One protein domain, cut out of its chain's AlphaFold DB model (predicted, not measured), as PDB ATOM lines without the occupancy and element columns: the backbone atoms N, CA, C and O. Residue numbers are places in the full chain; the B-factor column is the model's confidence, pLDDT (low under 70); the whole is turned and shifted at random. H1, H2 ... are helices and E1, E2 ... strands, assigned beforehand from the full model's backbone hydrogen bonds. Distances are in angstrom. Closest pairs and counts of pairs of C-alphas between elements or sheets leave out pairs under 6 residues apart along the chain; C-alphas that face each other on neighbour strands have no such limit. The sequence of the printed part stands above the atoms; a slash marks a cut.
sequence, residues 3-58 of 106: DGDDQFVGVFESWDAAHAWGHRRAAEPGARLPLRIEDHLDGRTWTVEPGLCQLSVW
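Overview. This is residues 3 to 58 of the 106 residues of an uncharacterized protein of Frankia sp. Cc1.17 (UniProt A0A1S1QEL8). A small sheet of three strands has one helix, H1, over one face, running along the strands in two layers; before it, residues 3 to 14 hold no named element and pass from beside edge strand E1 to H1. The 56 printed residues, mixed in class, run H1, E1, E2, E3; the sheet's order is E1, E2, E3, all antiparallel. It is compact, radius of gyration of the C-alphas 10.4 A, spanning 30 by 20 by 20 A.

Along the chain. H1, residues 15 to 26, begins at C-alpha (175.578, 296.580, 229.834) and spans 16.3 A. E1 is residues 35 to 39, 13.7 A; E2, 44 to 49, 16.7 A; E3, 52 to 57, 16.8 A, ending at C-alpha (174.148, 298.586, 241.627).

Arrangement. H1, with every O i to N i+4 pair within hydrogen-bond range, is on the sheet over E1 and E2, at a height over the sheet of 8.4 A. Its closest C-alphas to E1 are Ala 26 and Leu 35, 6.1 A. The strands form a meander, each the antiparallel neighbour of the one before, in hairpins E1 and E2 (N 37 and O 46, 2.9 A) and E2 and E3 (N 47 and O 54, 2.9 A).

Size, cuts and confidence. The C-alphas of Pro 29 and Trp 58 are farthest apart, 30.4 A. The printed part has no cut, no link is long, and no printed residue is under 70 in pLDDT.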
ATOM      1  N   ASP A   3     179.169 309.136 231.655       93.75
ATOM      2  CA  ASP A   3     180.394 308.996 232.440       93.75
ATOM      3  C   ASP A   3     180.248 309.621 233.835       93.75
ATOM      4  O   ASP A   3     179.196 310.152 234.187       93.75
ATOM      5  N   GLY A   4     181.302 309.536 234.651       89.00
ATOM      6  CA  GLY A   4     181.298 310.074 236.017       89.00
ATOM      7  C   GLY A   4     181.229 311.603 236.120       89.00
ATOM      8  O   GLY A   4     181.085 312.106 237.232       89.00
ATOM      9  N   ASP A   5     181.330 312.321 234.997       91.81
ATOM     10  CA  ASP A   5     181.114 313.768 234.898       91.81
ATOM     11  C   ASP A   5     179.691 314.089 234.374       91.81
ATOM     12  O   ASP A   5     179.412 315.220 233.974       91.81
ATOM     13  N   ASP A   6     178.783 313.102 234.379       93.44
ATOM     14  CA  ASP A   6     177.416 313.174 233.840       93.44
ATOM     15  C   ASP A   6     177.368 313.443 232.321       93.44
ATOM     16  O   ASP A   6     176.340 313.837 231.762       93.44
ATOM     17  N   GLN A   7     178.472 313.211 231.599       95.31
ATOM     18  CA  GLN A   7     178.509 313.410 230.156       95.31
ATOM     19  C   GLN A   7     177.962 312.179 229.437       95.31
ATOM     20  O   GLN A   7     178.350 311.042 229.700       95.31
ATOM     21  N   PHE A   8     177.069 312.386 228.469       95.62
ATOM     22  CA  PHE A   8     176.526 311.286 227.680       95.62
ATOM     23  C   PHE A   8     177.617 310.623 226.826       95.62
ATOM     24  O   PHE A   8     178.235 311.269 225.979       95.62
ATOM     25  N   VAL A   9     177.811 309.315 227.013       94.56
ATOM     26  CA  VAL A   9     178.828 308.529 226.290       94.56
ATOM     27  C   VAL A   9     178.246 307.651 225.187       94.56
ATOM     28  O   VAL A   9     178.975 307.203 224.305       94.56
ATOM     29  N   GLY A  10     176.934 307.411 225.214       94.94
ATOM     30  CA  GLY A  10     176.261 306.636 224.179       94.94
ATOM     31  C   GLY A  10     175.090 305.791 224.667       94.94
ATOM     32  O   GLY A  10     174.785 305.688 225.865       94.94
ATOM     33  N   VAL A  11     174.441 305.168 223.685       95.56
ATOM     34  CA  VAL A  11     173.504 304.060 223.873       95.56
ATOM     35  C   VAL A  11     174.232 302.780 223.494       95.56
ATOM     36  O   VAL A  11     174.845 302.707 222.430       95.56
ATOM     37  N   PHE A  12     174.150 301.778 224.358       94.69
ATOM     38  CA  PHE A  12     174.736 300.465 224.130       94.69
ATOM     39  C   PHE A  12     173.621 299.430 224.072       94.69
ATOM     40  O   PHE A  12     172.616 299.554 224.768       94.69
ATOM     41  N   GLU A  13     173.811 298.402 223.250       94.44
ATOM     42  CA  GLU A  13     172.874 297.278 223.133       94.44
ATOM     43  C   GLU A  13     172.737 296.484 224.439       94.44
ATOM     44  O   GLU A  13     171.716 295.848 224.687       94.44
ATOM     45  N   SER A  14     173.777 296.510 225.274       93.06
ATOM     46  CA  SER A  14     173.819 295.817 226.550       93.06
ATOM     47  C   SER A  14     174.800 296.482 227.510       93.06
ATOM     48  O   SER A  14     175.702 297.228 227.117       93.06
ATOM     49  N   TRP A  15     174.649 296.156 228.791       91.06
ATOM     50  CA  TRP A  15     175.578 296.580 229.834       91.06
ATOM     51  C   TRP A  15     176.991 296.003 229.645       91.06
ATOM     52  O   TRP A  15     177.974 296.655 229.988       91.06
ATOM     53  N   ASP A  16     177.110 294.814 229.047       93.88
ATOM     54  CA  ASP A  16     178.405 294.205 228.723       93.88
ATOM     55  C   ASP A  16     179.102 294.919 227.549       93.88
ATOM     56  O   ASP A  16     180.304 295.177 227.587       93.88
ATOM     57  N   ALA A  17     178.339 295.369 226.548       95.38
ATOM     58  CA  ALA A  17     178.878 296.187 225.459       95.38
ATOM     59  C   ALA A  17     179.412 297.541 225.966       95.38
ATOM     60  O   ALA A  17     180.470 298.000 225.521       95.38
ATOM     61  N   ALA A  18     178.717 298.156 226.928       94.38
ATOM     62  CA  ALA A  18     179.182 299.362 227.608       94.38
ATOM     63  C   ALA A  18     180.461 299.109 228.420       94.38
ATOM     64  O   ALA A  18     181.401 299.901 228.368       94.38
ATOM     65  N   HIS A  19     180.540 297.967 229.102       94.75
ATOM     66  CA  HIS A  19     181.737 297.529 229.817       94.75
ATOM     67  C   HIS A  19     182.944 297.346 228.880       94.75
ATOM     68  O   HIS A  19     184.015 297.907 229.126       94.75
ATOM     69  N   ALA A  20     182.767 296.651 227.754       95.12
ATOM     70  CA  ALA A  20     183.818 296.481 226.752       95.12
ATOM     71  C   ALA A  20     184.269 297.822 226.144       95.12
ATOM     72  O   ALA A  20     185.455 298.021 225.867       95.12
ATOM     73  N   TRP A  21     183.338 298.760 225.941       94.62
ATOM     74  CA  TRP A  21     183.674 300.134 225.562       94.62
ATOM     75  C   TRP A  21     184.503 300.835 226.644       94.62
ATOM     76  O   TRP A  21     185.519 301.449 226.312       94.62
ATOM     77  N   GLY A  22     184.139 300.674 227.917       94.25
ATOM     78  CA  GLY A  22     184.871 301.237 229.050       94.25
ATOM     79  C   GLY A  22     186.326 300.788 229.098       94.25
ATOM     80  O   GLY A  22     187.219 301.616 229.249       94.25
ATOM     81  N   HIS A  23     186.583 299.502 228.856       95.69
ATOM     82  CA  HIS A  23     187.945 298.980 228.736       95.69
ATOM     83  C   HIS A  23     188.743 299.618 227.602       95.69
ATOM     84  O   HIS A  23     189.900 299.989 227.802       95.69
ATOM     85  N   ARG A  24     188.138 299.768 226.417       94.00
ATOM     86  CA  ARG A  24     188.812 300.423 225.286       94.00
ATOM     87  C   ARG A  24     189.155 301.871 225.619       94.00
ATOM     88  O   ARG A  24     190.281 302.284 225.380       94.00
ATOM     89  N   ARG A  25     188.219 302.605 226.223       93.56
ATOM     90  CA  ARG A  25     188.411 304.009 226.602       93.56
ATOM     91  C   ARG A  25     189.446 304.173 227.717       93.56
ATOM     92  O   ARG A  25     190.263 305.081 227.648       93.56
ATOM     93  N   ALA A  26     189.464 303.274 228.701       93.31
ATOM     94  CA  ALA A  26     190.460 303.257 229.773       93.31
ATOM     95  C   ALA A  26     191.889 302.965 229.270       93.31
ATOM     96  O   ALA A  26     192.855 303.358 229.920       93.31
ATOM     97  N   ALA A  27     192.030 302.290 228.124       92.81
ATOM     98  CA  ALA A  27     193.322 302.009 227.499       92.81
ATOM     99  C   ALA A  27     193.869 303.177 226.656       92.81
ATOM    100  O   ALA A  27     195.009 303.111 226.192       92.81
ATOM    101  N   GLU A  28     193.086 304.235 226.430       92.94
ATOM    102  CA  GLU A  28     193.538 305.371 225.633       92.94
ATOM    103  C   GLU A  28     194.539 306.244 226.414       92.94
ATOM    104  O   GLU A  28     194.337 306.530 227.599       92.94
ATOM    105  N   PRO A  29     195.624 306.713 225.772       92.31
ATOM    106  CA  PRO A  29     196.573 307.616 226.411       92.31
ATOM    107  C   PRO A  29     195.887 308.890 226.920       92.31
ATOM    108  O   PRO A  29     195.208 309.587 226.170       92.31
ATOM    109  N   GLY A  30     196.092 309.211 228.199       89.38
ATOM    110  CA  GLY A  30     195.488 310.388 228.832       89.38
ATOM    111  C   GLY A  30     194.045 310.194 229.304       89.38
ATOM    112  O   GLY A  30     193.432 311.164 229.757       89.38
ATOM    113  N   ALA A  31     193.503 308.972 229.242       89.75
ATOM    114  CA  ALA A  31     192.247 308.648 229.904       89.75
ATOM    115  C   ALA A  31     192.338 308.952 231.409       89.75
ATOM    116  O   ALA A  31     193.320 308.619 232.078       89.75
ATOM    117  N   ARG A  32     191.301 309.598 231.950       90.69
ATOM    118  CA  ARG A  32     191.171 309.813 233.394       90.69
ATOM    119  C   ARG A  32     190.646 308.532 234.022       90.69
ATOM    120  O   ARG A  32     189.569 308.066 233.664       90.69
ATOM    121  N   LEU A  33     191.434 307.970 234.929       92.56
ATOM    122  CA  LEU A  33     191.110 306.747 235.647       92.56
ATOM    123  C   LEU A  33     190.766 307.071 237.112       92.56
ATOM    124  O   LEU A  33     191.356 308.006 237.663       92.56
ATOM    125  N   PRO A  34     189.857 306.311 237.746       93.50
ATOM    126  CA  PRO A  34     189.055 305.236 237.157       93.50
ATOM    127  C   PRO A  34     188.017 305.755 236.153       93.50
ATOM    128  O   PRO A  34     187.380 306.783 236.384       93.50
ATOM    129  N   LEU A  35     187.816 305.027 235.052       95.12
ATOM    130  CA  LEU A  35     186.741 305.354 234.122       95.12
ATOM    131  C   LEU A  35     185.414 304.872 234.707       95.12
ATOM    132  O   LEU A  35     185.283 303.706 235.076       95.12
ATOM    133  N   ARG A  36     184.434 305.769 234.779       96.12
ATOM    134  CA  ARG A  36     183.112 305.484 235.332       96.12
ATOM    135  C   ARG A  36     182.064 305.519 234.228       96.12
ATOM    136  O   ARG A  36     182.103 306.420 233.398       96.12
ATOM    137  N   ILE A  37     181.161 304.543 234.217       96.25
ATOM    138  CA  ILE A  37     180.026 304.457 233.289       96.25
ATOM    139  C   ILE A  37     178.776 304.227 234.106       96.25
ATOM    140  O   ILE A  37     178.733 303.272 234.876       96.25
ATOM    141  N   GLU A  38     177.766 305.053 233.896       96.12
ATOM    142  CA  GLU A  38     176.549 305.077 234.686       96.12
ATOM    143  C   GLU A  38     175.331 304.801 233.798       96.12
ATOM    144  O   GLU A  38     175.115 305.413 232.741       96.12
ATOM    145  N   ASP A  39     174.515 303.855 234.246       93.94
ATOM    146  CA  ASP A  39     173.165 303.629 233.761       93.94
ATOM    147  C   ASP A  39     172.185 304.086 234.834       93.94
ATOM    148  O   ASP A  39     171.928 303.403 235.825       93.94
ATOM    149  N   HIS A  40     171.635 305.280 234.642       90.69
ATOM    150  CA  HIS A  40     170.695 305.843 235.599       90.69
ATOM    151  C   HIS A  40     169.355 305.115 235.571       90.69
ATOM    152  O   HIS A  40     168.678 305.090 236.600       90.69
ATOM    153  N   LEU A  41     168.957 304.534 234.433       89.00
ATOM    154  CA  LEU A  41     167.670 303.853 234.281       89.00
ATOM    155  C   LEU A  41     167.649 302.587 235.132       89.00
ATOM    156  O   LEU A  41     166.800 302.461 236.015       89.00
ATOM    157  N   ASP A  42     168.642 301.723 234.930       89.31
ATOM    158  CA  ASP A  42     168.776 300.454 235.656       89.31
ATOM    159  C   ASP A  42     169.513 300.582 236.992       89.31
ATOM    160  O   ASP A  42     169.583 299.636 237.781       89.31
ATOM    161  N   GLY A  43     170.065 301.761 237.245       92.00
ATOM    162  CA  GLY A  43     170.733 302.127 238.473       92.00
ATOM    163  C   GLY A  43     172.047 301.390 238.712       92.00
ATOM    164  O   GLY A  43     172.227 300.730 239.737       92.00
ATOM    165  N   ARG A  44     172.958 301.458 237.743       94.75
ATOM    166  CA  ARG A  44     174.211 300.695 237.743       94.75
ATOM    167  C   ARG A  44     175.391 301.585 237.399       94.75
ATOM    168  O   ARG A  44     175.266 302.460 236.552       94.75
ATOM    169  N   THR A  45     176.544 301.272 237.982       95.69
ATOM    170  CA  THR A  45     177.828 301.862 237.608       95.69
ATOM    171  C   THR A  45     178.908 300.827 237.414       95.69
ATOM    172  O   THR A  45     179.118 299.967 238.268       95.69
ATOM    173  N   TRP A  46     179.625 300.960 236.302       95.56
ATOM    174  CA  TRP A  46     180.919 300.335 236.088       95.56
ATOM    175  C   TRP A  46     182.031 301.308 236.433       95.56
ATOM    176  O   TRP A  46     182.044 302.438 235.950       95.56
ATOM    177  N   THR A  47     182.992 300.822 237.203       96.94
ATOM    178  CA  THR A  47     184.274 301.476 237.446       96.94
ATOM    179  C   THR A  47     185.360 300.605 236.826       96.94
ATOM    180  O   THR A  47     185.476 299.429 237.177       96.94
ATOM    181  N   VAL A  48     186.125 301.162 235.889       95.62
ATOM    182  CA  VAL A  48     187.166 300.465 235.125       95.62
ATOM    183  C   VAL A  48     188.523 301.096 235.425       95.62
ATOM    184  O   VAL A  48     188.765 302.270 235.135       95.62
ATOM    185  N   GLU A  49     189.418 300.288 235.978       92.12
ATOM    186  CA  GLU A  49     190.821 300.599 236.243       92.12
ATOM    187  C   GLU A  49     191.731 299.579 235.536       92.12
ATOM    188  O   GLU A  49     191.284 298.492 235.151       92.12
ATOM    189  N   PRO A  50     193.028 299.879 235.359       86.75
ATOM    190  CA  PRO A  50     193.983 298.908 234.846       86.75
ATOM    191  C   PRO A  50     194.017 297.654 235.732       86.75
ATOM    192  O   PRO A  50     194.493 297.685 236.863       86.75
ATOM    193  N   GLY A  51     193.505 296.538 235.210       85.69
ATOM    194  CA  GLY A  51     193.488 295.245 235.903       85.69
ATOM    195  C   GLY A  51     192.353 295.044 236.915       85.69
ATOM    196  O   GLY A  51     192.283 293.966 237.505       85.69
ATOM    197  N   LEU A  52     191.452 296.015 237.096       91.75
ATOM    198  CA  LEU A  52     190.302 295.890 237.993       91.75
ATOM    199  C   LEU A  52     189.044 296.489 237.361       91.75
ATOM    200  O   LEU A  52     189.059 297.597 236.835       91.75
ATOM    201  N   CYS A  53     187.933 295.762 237.445       95.19
ATOM    202  CA  CYS A  53     186.617 296.260 237.061       95.19
ATOM    203  C   CYS A  53     185.612 295.942 238.155       95.19
ATOM    204  O   CYS A  53     185.521 294.801 238.613       95.19
ATOM    205  N   GLN A  54     184.846 296.951 238.556       96.38
ATOM    206  CA  GLN A  54     183.843 296.822 239.601       96.38
ATOM    207  C   GLN A  54     182.480 297.292 239.108       96.38
ATOM    208  O   GLN A  54     182.328 298.418 238.635       96.38
ATOM    209  N   LEU A  55     181.478 296.436 239.295       95.50
ATOM    210  CA  LEU A  55     180.077 296.768 239.099       95.50
ATOM    211  C   LEU A  55     179.441 297.113 240.445       95.50
ATOM    212  O   LEU A  55     179.456 296.304 241.372       95.50
ATOM    213  N   SER A  56     178.840 298.293 240.527       95.06
ATOM    214  CA  SER A  56     177.985 298.714 241.636       95.06
ATOM    215  C   SER A  56     176.551 298.878 241.144       95.06
ATOM    216  O   SER A  56     176.321 299.444 240.081       95.06
ATOM    217  N   VAL A  57     175.577 298.398 241.914       94.38
ATOM    218  CA  VAL A  57     174.148 298.586 241.627       94.38
ATOM    219  C   VAL A  57     173.546 299.378 242.775       94.38
ATOM    220  O   VAL A  57     173.659 298.968 243.933       94.38
ATOM    221  N   TRP A  58     172.904 300.502 242.478       90.25
ATOM    222  CA  TRP A  58     172.194 301.293 243.472       90.25
ATOM    223  C   TRP A  58     170.696 301.037 243.379       90.25
ATOM    224  O   TRP A  58     170.088 301.029 242.308       90.25
TER     225      TRP A  58